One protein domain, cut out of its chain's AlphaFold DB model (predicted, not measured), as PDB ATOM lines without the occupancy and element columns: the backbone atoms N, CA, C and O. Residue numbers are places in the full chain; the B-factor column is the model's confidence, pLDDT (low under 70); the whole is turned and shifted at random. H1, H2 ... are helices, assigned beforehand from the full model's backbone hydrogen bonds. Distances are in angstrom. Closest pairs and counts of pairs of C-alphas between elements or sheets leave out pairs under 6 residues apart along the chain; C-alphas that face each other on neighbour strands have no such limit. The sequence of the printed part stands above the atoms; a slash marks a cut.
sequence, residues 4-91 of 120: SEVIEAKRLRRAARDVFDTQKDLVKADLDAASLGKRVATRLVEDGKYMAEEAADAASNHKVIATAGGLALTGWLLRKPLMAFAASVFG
ATOM      1  N   SER A   4     -20.689  47.317 -41.172       81.06
ATOM      2  CA  SER A   4     -21.223  46.455 -42.229       81.06
ATOM      3  C   SER A   4     -20.662  45.031 -42.187       81.06
ATOM      4  O   SER A   4     -21.437  44.077 -42.270       81.06
ATOM      5  N   GLU A   5     -19.354  44.864 -41.972       80.00
ATOM      6  CA  GLU A   5     -18.703  43.544 -41.889       80.00
ATOM      7  C   GLU A   5     -19.242  42.720 -40.711       80.00
ATOM      8  O   GLU A   5     -19.460  41.511 -40.816       80.00
ATOM      9  N   VAL A   6     -19.518  43.368 -39.575       83.06
ATOM     10  CA  VAL A   6     -20.067  42.698 -38.385       83.06
ATOM     11  C   VAL A   6     -21.509  42.240 -38.620       83.06
ATOM     12  O   VAL A   6     -21.909  41.172 -38.143       83.06
ATOM     13  N   ILE A   7     -22.309  43.029 -39.340       88.56
ATOM     14  CA  ILE A   7     -23.696  42.684 -39.677       88.56
ATOM     15  C   ILE A   7     -23.734  41.504 -40.653       88.56
ATOM     16  O   ILE A   7     -24.519  40.570 -40.457       88.56
ATOM     17  N   GLU A   8     -22.866  41.506 -41.659       83.38
ATOM     18  CA  GLU A   8     -22.752  40.421 -42.631       83.38
ATOM     19  C   GLU A   8     -22.276  39.118 -41.978       83.38
ATOM     20  O   GLU A   8     -22.927  38.078 -42.119       83.38
ATOM     21  N   ALA A   9     -21.242  39.180 -41.137       84.00
ATOM     22  CA  ALA A   9     -20.766  38.024 -40.380       84.00
ATOM     23  C   ALA A   9     -21.856  37.439 -39.460       84.00
ATOM     24  O   ALA A   9     -22.011  36.218 -39.348       84.00
ATOM     25  N   LYS A  10     -22.669  38.293 -38.821       86.31
ATOM     26  CA  LYS A  10     -23.819  37.850 -38.013       86.31
ATOM     27  C   LYS A  10     -24.887  37.158 -38.861       86.31
ATOM     28  O   LYS A  10     -25.484  36.197 -38.377       86.31
ATOM     29  N   ARG A  11     -25.136  37.620 -40.090       87.81
ATOM     30  CA  ARG A  11     -26.077  36.974 -41.021       87.81
ATOM     31  C   ARG A  11     -25.581  35.601 -41.452       87.81
ATOM     32  O   ARG A  11     -26.334  34.642 -41.319       87.81
ATOM     33  N   LEU A  12     -24.320  35.488 -41.863       87.88
ATOM     34  CA  LEU A  12     -23.716  34.211 -42.260       87.88
ATOM     35  C   LEU A  12     -23.743  33.190 -41.118       87.88
ATOM     36  O   LEU A  12     -24.154  32.048 -41.315       87.88
ATOM     37  N   ARG A  13     -23.407  33.612 -39.891       88.12
ATOM     38  CA  ARG A  13     -23.505  32.739 -38.711       88.12
ATOM     39  C   ARG A  13     -24.939  32.280 -38.450       88.12
ATOM     40  O   ARG A  13     -25.139  31.121 -38.106       88.12
ATOM     41  N   ARG A  14     -25.925  33.175 -38.563       90.31
ATOM     42  CA  ARG A  14     -27.338  32.816 -38.361       90.31
ATOM     43  C   ARG A  14     -27.809  31.827 -39.419       90.31
ATOM     44  O   ARG A  14     -28.411  30.838 -39.041       90.31
ATOM     45  N   ALA A  15     -27.467  32.043 -40.687       87.00
ATOM     46  CA  ALA A  15     -27.813  31.128 -41.773       87.00
ATOM     47  C   ALA A  15     -27.197  29.735 -41.566       87.00
ATOM     48  O   ALA A  15     -27.898  28.731 -41.641       87.00
ATOM     49  N   ALA A  16     -25.909  29.667 -41.220       84.94
ATOM     50  CA  ALA A  16     -25.250  28.398 -40.918       84.94
ATOM     51  C   ALA A  16     -25.882  27.686 -39.710       84.94
ATOM     52  O   ALA A  16     -26.045  26.467 -39.717       84.94
ATOM     53  N   ARG A  17     -26.266  28.450 -38.679       91.19
ATOM     54  CA  ARG A  17     -26.961  27.913 -37.507       91.19
ATOM     55  C   ARG A  17     -28.337  27.357 -37.868       91.19
ATOM     56  O   ARG A  17     -28.674  26.281 -37.399       91.19
ATOM     57  N   ASP A  18     -29.081  28.048 -38.721       91.81
ATOM     58  CA  ASP A  18     -30.426  27.647 -39.146       91.81
ATOM     59  C   ASP A  18     -30.404  26.337 -39.949       91.81
ATOM     60  O   ASP A  18     -31.193  25.423 -39.705       91.81
ATOM     61  N   VAL A  19     -29.421  26.191 -40.846       91.75
ATOM     62  CA  VAL A  19     -29.185  24.943 -41.591       91.75
ATOM     63  C   VAL A  19     -28.859  23.789 -40.642       91.75
ATOM     64  O   VAL A  19     -29.413  22.698 -40.782       91.75
ATOM     65  N   PHE A  20     -27.984  24.020 -39.662       89.12
ATOM     66  CA  PHE A  20     -27.629  23.005 -38.671       89.12
ATOM     67  C   PHE A  20     -28.821  22.612 -37.794       89.12
ATOM     68  O   PHE A  20     -29.076  21.423 -37.605       89.12
ATOM     69  N   ASP A  21     -29.562  23.596 -37.281       91.44
ATOM     70  CA  ASP A  21     -30.721  23.365 -36.423       91.44
ATOM     71  C   ASP A  21     -31.797  22.563 -37.178       91.44
ATOM     72  O   ASP A  21     -32.313  21.586 -36.634       91.44
ATOM     73  N   THR A  22     -32.019  22.872 -38.460       91.44
ATOM     74  CA  THR A  22     -32.927  22.120 -39.345       91.44
ATOM     75  C   THR A  22     -32.494  20.662 -39.517       91.44
ATOM     76  O   THR A  22     -33.305  19.749 -39.363       91.44
ATOM     77  N   GLN A  23     -31.215  20.408 -39.807       87.31
ATOM     78  CA  GLN A  23     -30.705  19.040 -39.971       87.31
ATOM     79  C   GLN A  23     -30.785  18.243 -38.667       87.31
ATOM     80  O   GLN A  23     -31.188  17.081 -38.665       87.31
ATOM     81  N   LYS A  24     -30.439  18.876 -37.546       86.75
ATOM     82  CA  LYS A  24     -30.535  18.281 -36.212       86.75
ATOM     83  C   LYS A  24     -31.983  17.903 -35.885       86.75
ATOM     84  O   LYS A  24     -32.208  16.820 -35.351       86.75
ATOM     85  N   ASP A  25     -32.953  18.758 -36.199       86.19
ATOM     86  CA  ASP A  25     -34.365  18.473 -35.931       86.19
ATOM     87  C   ASP A  25     -34.912  17.345 -36.823       86.19
ATOM     88  O   ASP A  25     -35.662  16.507 -36.326       86.19
ATOM     89  N   LEU A  26     -34.471  17.243 -38.083       84.62
ATOM     90  CA  LEU A  26     -34.798  16.112 -38.964       84.62
ATOM     91  C   LEU A  26     -34.239  14.787 -38.432       84.62
ATOM     92  O   LEU A  26     -34.979  13.822 -38.268       84.62
ATOM     93  N   VAL A  27     -32.951  14.756 -38.080       82.62
ATOM     94  CA  VAL A  27     -32.310  13.558 -37.511       82.62
ATOM     95  C   VAL A  27     -32.986  13.148 -36.203       82.62
ATOM     96  O   VAL A  27     -33.204  11.961 -35.952       82.62
ATOM     97  N   LYS A  28     -33.352  14.122 -35.364       80.94
ATOM     98  CA  LYS A  28     -34.087  13.864 -34.126       80.94
ATOM     99  C   LYS A  28     -35.472  13.276 -34.402       80.94
ATOM    100  O   LYS A  28     -35.846  12.316 -33.736       80.94
ATOM    101  N   ALA A  29     -36.204  13.815 -35.376       80.69
ATOM    102  CA  ALA A  29     -37.515  13.303 -35.763       80.69
ATOM    103  C   ALA A  29     -37.436  11.852 -36.265       80.69
ATOM    104  O   ALA A  29     -38.245  11.028 -35.843       80.69
ATOM    105  N   ASP A  30     -36.427  11.513 -37.071       77.25
ATOM    106  CA  ASP A  30     -36.206  10.147 -37.562       77.25
ATOM    107  C   ASP A  30     -35.849   9.173 -36.428       77.25
ATOM    108  O   ASP A  30     -36.352   8.048 -36.366       77.25
ATOM    109  N   LEU A  31     -35.018   9.611 -35.479       76.50
ATOM    110  CA  LEU A  31     -34.644   8.822 -34.302       76.50
ATOM    111  C   LEU A  31     -35.832   8.569 -33.366       76.50
ATOM    112  O   LEU A  31     -35.975   7.458 -32.840       76.50
ATOM    113  N   ASP A  32     -36.671   9.581 -33.151       75.06
ATOM    114  CA  ASP A  32     -37.880   9.472 -32.338       75.06
ATOM    115  C   ASP A  32     -38.927   8.582 -33.031       75.06
ATOM    116  O   ASP A  32     -39.495   7.697 -32.386       75.06
ATOM    117  N   ALA A  33     -39.107   8.724 -34.350       73.75
ATOM    118  CA  ALA A  33     -39.988   7.879 -35.159       73.75
ATOM    119  C   ALA A  33     -39.553   6.404 -35.155       73.75
ATOM    120  O   ALA A  33     -40.392   5.506 -35.091       73.75
ATOM    121  N   ALA A  34     -38.245   6.136 -35.144       72.12
ATOM    122  CA  ALA A  34     -37.704   4.784 -35.062       72.12
ATOM    123  C   ALA A  34     -37.763   4.170 -33.647       72.12
ATOM    124  O   ALA A  34     -37.359   3.021 -33.468       72.12
ATOM    125  N   SER A  35     -38.220   4.898 -32.615       64.56
ATOM    126  CA  SER A  35     -38.131   4.529 -31.182       64.56
ATOM    127  C   SER A  35     -36.700   4.270 -30.663       64.56
ATOM    128  O   SER A  35     -36.496   3.858 -29.514       64.56
ATOM    129  N   LEU A  36     -35.694   4.541 -31.499       64.69
ATOM    130  CA  LEU A  36     -34.272   4.370 -31.212       64.69
ATOM    131  C   LEU A  36     -33.707   5.572 -30.460       64.69
ATOM    132  O   LEU A  36     -32.824   5.385 -29.629       64.69
ATOM    133  N   GLY A  37     -34.249   6.775 -30.672       65.56
ATOM    134  CA  GLY A  37     -33.773   8.010 -30.045       65.56
ATOM    135  C   GLY A  37     -33.721   7.912 -28.525       65.56
ATOM    136  O   GLY A  37     -32.693   8.200 -27.918       65.56
ATOM    137  N   LYS A  38     -34.779   7.378 -27.902       66.81
ATOM    138  CA  LYS A  38     -34.821   7.175 -26.447       66.81
ATOM    139  C   LYS A  38     -33.830   6.109 -25.966       66.81
ATOM    140  O   LYS A  38     -33.211   6.291 -24.928       66.81
ATOM    141  N   ARG A  39     -33.654   5.013 -26.715       69.19
ATOM    142  CA  ARG A  39     -32.750   3.906 -26.342       69.19
ATOM    143  C   ARG A  39     -31.284   4.293 -26.484       69.19
ATOM    144  O   ARG A  39     -30.493   3.996 -25.597       69.19
ATOM    145  N   VAL A  40     -30.944   4.977 -27.571       66.38
ATOM    146  CA  VAL A  40     -29.604   5.514 -27.806       66.38
ATOM    147  C   VAL A  40     -29.306   6.596 -26.779       66.38
ATOM    148  O   VAL A  40     -28.257   6.525 -26.162       66.38
ATOM    149  N   ALA A  41     -30.230   7.523 -26.506       68.44
ATOM    150  CA  ALA A  41     -30.032   8.548 -25.481       68.44
ATOM    151  C   ALA A  41     -29.830   7.951 -24.080       68.44
ATOM    152  O   ALA A  41     -28.902   8.350 -23.387       68.44
ATOM    153  N   THR A  42     -30.647   6.975 -23.666       71.12
ATOM    154  CA  THR A  42     -30.459   6.288 -22.379       71.12
ATOM    155  C   THR A  42     -29.102   5.595 -22.315       71.12
ATOM    156  O   THR A  42     -28.388   5.775 -21.334       71.12
ATOM    157  N   ARG A  43     -28.706   4.885 -23.378       70.31
ATOM    158  CA  ARG A  43     -27.423   4.178 -23.419       70.31
ATOM    159  C   ARG A  43     -26.231   5.131 -23.439       70.31
ATOM    160  O   ARG A  43     -25.274   4.905 -22.723       70.31
ATOM    161  N   LEU A  44     -26.327   6.248 -24.159       68.81
ATOM    162  CA  LEU A  44     -25.304   7.296 -24.161       68.81
ATOM    163  C   LEU A  44     -25.163   7.971 -22.793       68.81
ATOM    164  O   LEU A  44     -24.071   8.392 -22.434       68.81
ATOM    165  N   VAL A  45     -26.258   8.112 -22.042       72.00
ATOM    166  CA  VAL A  45     -26.247   8.709 -20.700       72.00
ATOM    167  C   VAL A  45     -25.685   7.739 -19.663       72.00
ATOM    168  O   VAL A  45     -24.902   8.164 -18.817       72.00
ATOM    169  N   GLU A  46     -26.057   6.458 -19.714       68.25
ATOM    170  CA  GLU A  46     -25.499   5.428 -18.825       68.25
ATOM    171  C   GLU A  46     -24.019   5.168 -19.128       68.25
ATOM    172  O   GLU A  46     -23.188   5.308 -18.230       68.25
ATOM    173  N   ASP A  47     -23.672   4.901 -20.391       66.00
ATOM    174  CA  ASP A  47     -22.283   4.680 -20.812       66.00
ATOM    175  C   ASP A  47     -21.453   5.964 -20.638       66.00
ATOM    176  O   ASP A  47     -20.298   5.925 -20.213       66.00
ATOM    177  N   GLY A  48     -22.058   7.129 -20.892       62.12
ATOM    178  CA  GLY A  48     -21.426   8.433 -20.724       62.12
ATOM    179  C   GLY A  48     -21.143   8.788 -19.268       62.12
ATOM    180  O   GLY A  48     -20.126   9.420 -19.004       62.12
ATOM    181  N   LYS A  49     -21.978   8.365 -18.312       68.25
ATOM    182  CA  LYS A  49     -21.700   8.541 -16.878       68.25
ATOM    183  C   LYS A  49     -20.497   7.720 -16.434       68.25
ATOM    184  O   LYS A  49     -19.607   8.272 -15.799       68.25
ATOM    185  N   TYR A  50     -20.451   6.444 -16.813       67.88
ATOM    186  CA  TYR A  50     -19.333   5.563 -16.474       67.88
ATOM    187  C   TYR A  50     -18.021   6.063 -17.093       67.88
ATOM    188  O   TYR A  50     -17.015   6.211 -16.407       67.88
ATOM    189  N   MET A  51     -18.049   6.426 -18.379       62.91
ATOM    190  CA  MET A  51     -16.894   7.006 -19.068       62.91
ATOM    191  C   MET A  51     -16.497   8.373 -18.495       62.91
ATOM    192  O   MET A  51     -15.315   8.694 -18.484       62.91
ATOM    193  N   ALA A  52     -17.447   9.189 -18.026       64.44
ATOM    194  CA  ALA A  52     -17.154  10.483 -17.410       64.44
ATOM    195  C   ALA A  52     -16.531  10.340 -16.018       64.44
ATOM    196  O   ALA A  52     -15.631  11.109 -15.692       64.44
ATOM    197  N   GLU A  53     -16.978   9.376 -15.214       69.88
ATOM    198  CA  GLU A  53     -16.365   9.055 -13.921       69.88
ATOM    199  C   GLU A  53     -14.944   8.512 -14.118       69.88
ATOM    200  O   GLU A  53     -14.010   9.033 -13.513       69.88
ATOM    201  N   GLU A  54     -14.753   7.582 -15.056       65.31
ATOM    202  CA  GLU A  54     -13.436   7.040 -15.416       65.31
ATOM    203  C   GLU A  54     -12.510   8.124 -16.000       65.31
ATOM    204  O   GLU A  54     -11.332   8.211 -15.660       65.31
ATOM    205  N   ALA A  55     -13.037   9.016 -16.846       61.31
ATOM    206  CA  ALA A  55     -12.277  10.136 -17.397       61.31
ATOM    207  C   ALA A  55     -11.932  11.184 -16.331       61.31
ATOM    208  O   ALA A  55     -10.843  11.759 -16.371       61.31
ATOM    209  N   ALA A  56     -12.829  11.441 -15.376       64.88
ATOM    210  CA  ALA A  56     -12.561  12.322 -14.245       64.88
ATOM    211  C   ALA A  56     -11.480  11.733 -13.335       64.88
ATOM    212  O   ALA A  56     -10.616  12.478 -12.867       64.88
ATOM    213  N   ASP A  57     -11.475  10.416 -13.139       67.00
ATOM    214  CA  ASP A  57     -10.472   9.743 -12.320       67.00
ATOM    215  C   ASP A  57      -9.108   9.643 -13.028       67.00
ATOM    216  O   ASP A  57      -8.065   9.943 -12.445       67.00
ATOM    217  N   ALA A  58      -9.091   9.379 -14.337       63.34
ATOM    218  CA  ALA A  58      -7.882   9.470 -15.160       63.34
ATOM    219  C   ALA A  58      -7.316  10.905 -15.202       63.34
ATOM    220  O   ALA A  58      -6.100  11.111 -15.139       63.34
ATOM    221  N   ALA A  59      -8.187  11.917 -15.254       59.81
ATOM    222  CA  ALA A  59      -7.794  13.319 -15.165       59.81
ATOM    223  C   ALA A  59      -7.302  13.710 -13.766       59.81
ATOM    224  O   ALA A  59      -6.455  14.598 -13.656       59.81
ATOM    225  N   SER A  60      -7.789  13.060 -12.706       61.59
ATOM    226  CA  SER A  60      -7.323  13.271 -11.334       61.59
ATOM    227  C   SER A  60      -5.897  12.735 -11.153       61.59
ATOM    228  O   SER A  60      -5.029  13.456 -10.651       61.59
ATOM    229  N   ASN A  61      -5.636  11.530 -11.671       67.81
ATOM    230  CA  ASN A  61      -4.358  10.831 -11.562       67.81
ATOM    231  C   ASN A  61      -3.285  11.399 -12.503       67.81
ATOM    232  O   ASN A  61      -2.114  11.492 -12.127       67.81
ATOM    233  N   HIS A  62      -3.665  11.850 -13.703       68.00
ATOM    234  CA  HIS A  62      -2.749  12.404 -14.705       68.00
ATOM    235  C   HIS A  62      -3.291  13.690 -15.339       68.00
ATOM    236  O   HIS A  62      -3.502  13.777 -16.553       68.00
ATOM    237  N   LYS A  63      -3.436  14.740 -14.517       65.50
ATOM    238  CA  LYS A  63      -3.884  16.084 -14.941       65.50
ATOM    239  C   LYS A  63      -3.189  16.591 -16.203       65.50
ATOM    240  O   LYS A  63      -3.844  17.185 -17.052       65.50
ATOM    241  N   VAL A  64      -1.886  16.343 -16.350       73.88
ATOM    242  CA  VAL A  64      -1.102  16.794 -17.514       73.88
ATOM    243  C   VAL A  64      -1.556  16.109 -18.803       73.88
ATOM    244  O   VAL A  64      -1.723  16.774 -19.816       73.88
ATOM    245  N   ILE A  65      -1.816  14.802 -18.769       77.44
ATOM    246  CA  ILE A  65      -2.227  14.040 -19.955       77.44
ATOM    247  C   ILE A  65      -3.669  14.381 -20.333       77.44
ATOM    248  O   ILE A  65      -3.953  14.612 -21.504       77.44
ATOM    249  N   ALA A  66      -4.569  14.491 -19.353       76.31
ATOM    250  CA  ALA A  66      -5.959  14.862 -19.607       76.31
ATOM    251  C   ALA A  66      -6.088  16.287 -20.168       76.31
ATOM    252  O   ALA A  66      -6.823  16.519 -21.126       76.31
ATOM    253  N   THR A  67      -5.336  17.242 -19.613       74.81
ATOM    254  CA  THR A  67      -5.323  18.622 -20.120       74.81
ATOM    255  C   THR A  67      -4.656  18.726 -21.487       74.81
ATOM    256  O   THR A  67      -5.217  19.367 -22.371       74.81
ATOM    257  N   ALA A  68      -3.520  18.058 -21.709       80.31
ATOM    258  CA  ALA A  68      -2.860  18.027 -23.013       80.31
ATOM    259  C   ALA A  68      -3.739  17.366 -24.083       80.31
ATOM    260  O   ALA A  68      -3.886  17.912 -25.172       80.31
ATOM    261  N   GLY A  69      -4.378  16.237 -23.766       84.06
ATOM    262  CA  GLY A  69      -5.310  15.551 -24.660       84.06
ATOM    263  C   GLY A  69      -6.542  16.399 -24.971       84.06
ATOM    264  O   GLY A  69      -6.910  16.549 -26.135       84.06
ATOM    265  N   GLY A  70      -7.136  17.035 -23.958       83.75
ATOM    266  CA  GLY A  70      -8.261  17.953 -24.136       83.75
ATOM    267  C   GLY A  70      -7.902  19.160 -25.006       83.75
ATOM    268  O   GLY A  70      -8.650  19.513 -25.919       83.75
ATOM    269  N   LEU A  71      -6.732  19.762 -24.784       82.12
ATOM    270  CA  LEU A  71      -6.227  20.861 -25.609       82.12
ATOM    271  C   LEU A  71      -5.885  20.409 -27.029       82.12
ATOM    272  O   LEU A  71      -6.175  21.142 -27.966       82.12
ATOM    273  N   ALA A  72      -5.333  19.211 -27.212       85.31
ATOM    274  CA  ALA A  72      -5.041  18.656 -28.528       85.31
ATOM    275  C   ALA A  72      -6.325  18.391 -29.324       85.31
ATOM    276  O   ALA A  72      -6.414  18.779 -30.485       85.31
ATOM    277  N   LEU A  73      -7.350  17.809 -28.695       85.75
ATOM    278  CA  LEU A  73      -8.657  17.592 -29.320       85.75
ATOM    279  C   LEU A  73      -9.347  18.912 -29.654       85.75
ATOM    280  O   LEU A  73      -9.879  19.077 -30.751       85.75
ATOM    281  N   THR A  74      -9.295  19.878 -28.737       85.38
ATOM    282  CA  THR A  74      -9.859  21.213 -28.965       85.38
ATOM    283  C   THR A  74      -9.104  21.935 -30.080       85.38
ATOM    284  O   THR A  74      -9.722  22.505 -30.973       85.38
ATOM    285  N   GLY A  75      -7.773  21.864 -30.086       86.19
ATOM    286  CA  GLY A  75      -6.917  22.438 -31.122       86.19
ATOM    287  C   GLY A  75      -7.105  21.773 -32.483       86.19
ATOM    288  O   GLY A  75      -7.104  22.464 -33.497       86.19
ATOM    289  N   TRP A  76      -7.341  20.461 -32.525       85.31
ATOM    290  CA  TRP A  76      -7.682  19.736 -33.748       85.31
ATOM    291  C   TRP A  76      -9.054  20.152 -34.280       85.31
ATOM    292  O   TRP A  76      -9.182  20.514 -35.450       85.31
ATOM    293  N   LEU A  77     -10.081  20.142 -33.427       89.75
ATOM    294  CA  LEU A  77     -11.449  20.504 -33.804       89.75
ATOM    295  C   LEU A  77     -11.528  21.957 -34.281       89.75
ATOM    296  O   LEU A  77     -12.201  22.267 -35.263       89.75
ATOM    297  N   LEU A  78     -10.798  22.849 -33.611       87.31
ATOM    298  CA  LEU A  78     -10.723  24.255 -33.968       87.31
ATOM    299  C   LEU A  78      -9.558  24.561 -34.923       87.31
ATOM    300  O   LEU A  78      -9.309  25.734 -35.176       87.31
ATOM    301  N   ARG A  79      -8.881  23.574 -35.527       82.38
ATOM    302  CA  ARG A  79      -7.694  23.808 -36.378       82.38
ATOM    303  C   ARG A  79      -7.966  24.806 -37.503       82.38
ATOM    304  O   ARG A  79      -7.192  25.735 -37.705       82.38
ATOM    305  N   LYS A  80      -9.082  24.634 -38.221       83.12
ATOM    306  CA  LYS A  80      -9.489  25.525 -39.321       83.12
ATOM    307  C   LYS A  80      -9.830  26.947 -38.841       83.12
ATOM    308  O   LYS A  80      -9.246  27.887 -39.380       83.12
ATOM    309  N   PRO A  81     -10.712  27.151 -37.839       82.62
ATOM    310  CA  PRO A  81     -10.986  28.496 -37.337       82.62
ATOM    311  C   PRO A  81      -9.784  29.144 -36.630       82.62
ATOM    312  O   PRO A  81      -9.643  30.358 -36.731       82.62
ATOM    313  N   LEU A  82      -8.894  28.379 -35.977       82.50
ATOM    314  CA  LEU A  82      -7.649  28.911 -35.404       82.50
ATOM    315  C   LEU A  82      -6.701  29.423 -36.488       82.50
ATOM    316  O   LEU A  82      -6.148  30.500 -36.320       82.50
ATOM    317  N   MET A  83      -6.529  28.688 -37.590       82.12
ATOM    318  CA  MET A  83      -5.684  29.127 -38.707       82.12
ATOM    319  C   MET A  83      -6.257  30.363 -39.403       82.12
ATOM    320  O   MET A  83      -5.519  31.302 -39.681       82.12
ATOM    321  N   ALA A  84      -7.576  30.415 -39.611       81.31
ATOM    322  CA  ALA A  84      -8.240  31.599 -40.156       81.31
ATOM    323  C   ALA A  84      -8.109  32.816 -39.221       81.31
ATOM    324  O   ALA A  84      -7.846  33.928 -39.674       81.31
ATOM    325  N   PHE A  85      -8.238  32.603 -37.908       81.94
ATOM    326  CA  PHE A  85      -8.014  33.640 -36.904       81.94
ATOM    327  C   PHE A  85      -6.551  34.101 -36.886       81.94
ATOM    328  O   PHE A  85      -6.298  35.300 -36.948       81.94
ATOM    329  N   ALA A  86      -5.591  33.172 -36.883       82.12
ATOM    330  CA  ALA A  86      -4.164  33.475 -36.932       82.12
ATOM    331  C   ALA A  86      -3.801  34.263 -38.197       82.12
ATOM    332  O   ALA A  86      -3.162  35.302 -38.085       82.12
ATOM    333  N   ALA A  87      -4.288  33.860 -39.372       79.69
ATOM    334  CA  ALA A  87      -4.093  34.597 -40.620       79.69
ATOM    335  C   ALA A  87      -4.703  36.011 -40.573       79.69
ATOM    336  O   ALA A  87      -4.107  36.960 -41.077       79.69
ATOM    337  N   SER A  88      -5.861  36.176 -39.924       78.94
ATOM    338  CA  SER A  88      -6.517  37.484 -39.778       78.94
ATOM    339  C   SER A  88      -5.833  38.420 -38.773       78.94
ATOM    340  O   SER A  88      -5.907  39.635 -38.929       78.94
ATOM    341  N   VAL A  89      -5.170  37.865 -37.751       78.69
ATOM    342  CA  VAL A  89      -4.481  38.626 -36.692       78.69
ATOM    343  C   VAL A  89      -3.021  38.905 -37.052       78.69
ATOM    344  O   VAL A  89      -2.527  39.985 -36.744       78.69
ATOM    345  N   PHE A  90      -2.342  37.968 -37.720       80.19
ATOM    346  CA  PHE A  90      -0.942  38.102 -38.143       80.19
ATOM    347  C   PHE A  90      -0.756  38.657 -39.557       80.19
ATOM    348  O   PHE A  90       0.379  38.927 -39.920       80.19
ATOM    349  N   GLY A  91      -1.833  38.850 -40.328       59.53
ATOM    350  CA  GLY A  91      -1.875  39.662 -41.545       59.53
ATOM    351  C   GLY A  91      -0.634  39.607 -42.444       59.53
ATOM    352  O   GLY A  91       0.233  40.462 -42.336       59.53
TER     353      GLY A  91
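What this domain is: This is residues 4 to 91 of the 120 residues of an uncharacterized protein of Croceicoccus naphthovorans (UniProt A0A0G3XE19). Four helices joined end to end make an open, flat frame: H2 is its back, H1 one long arm, and H3 then H4 a second, angled arm, with empty space between the arms. The printed part has 88 residues, with four named helices in the order H1, H2, H3, H4, which hold 83 of them, and no named strand; its class is all helix, and it is extended, with a radius of gyration of the C-alphas of 19.1 A and spans of 47 by 43 by 15 A.

How they stand to each other: H1, residues 4 to 33, and H2, residues 36 to 61, only just touch, with 3 pairs of C-alphas within 8 A, only at the corner (closest C-alphas Leu 31 and Gly 37, 4.4 A), at a steep tilt of 63 degrees. H2 touches H3, residues 63 to 77, only at the corner: C-alphas of Ala 59 and Ala 66, the closest, 5.0 A. H3 and H4, residues 79 to 90, are close but not clearly touching: closest C-alphas Gly 75 and Leu 82, 7.8 A. H1 is apart from H3 and H4. In the four helices every O i to N i+4 pair is within hydrogen-bond range.

Where its parts are: H1, 43.5 A, begins at C-alpha 4 (-21.223, 46.455, -42.229); H2 measures 36.4 A, H3 20.8 A; H4, 15.9 A, ends at C-alpha 90 (-0.942, 38.102, -38.143).

The domain as a whole: The farthest C-alphas, Ser 35 and Gly 91, are 51.5 A apart. The three links are tight, the printed part has no cut, and pLDDT is under 70 in 27 residues, among them 46 to 63.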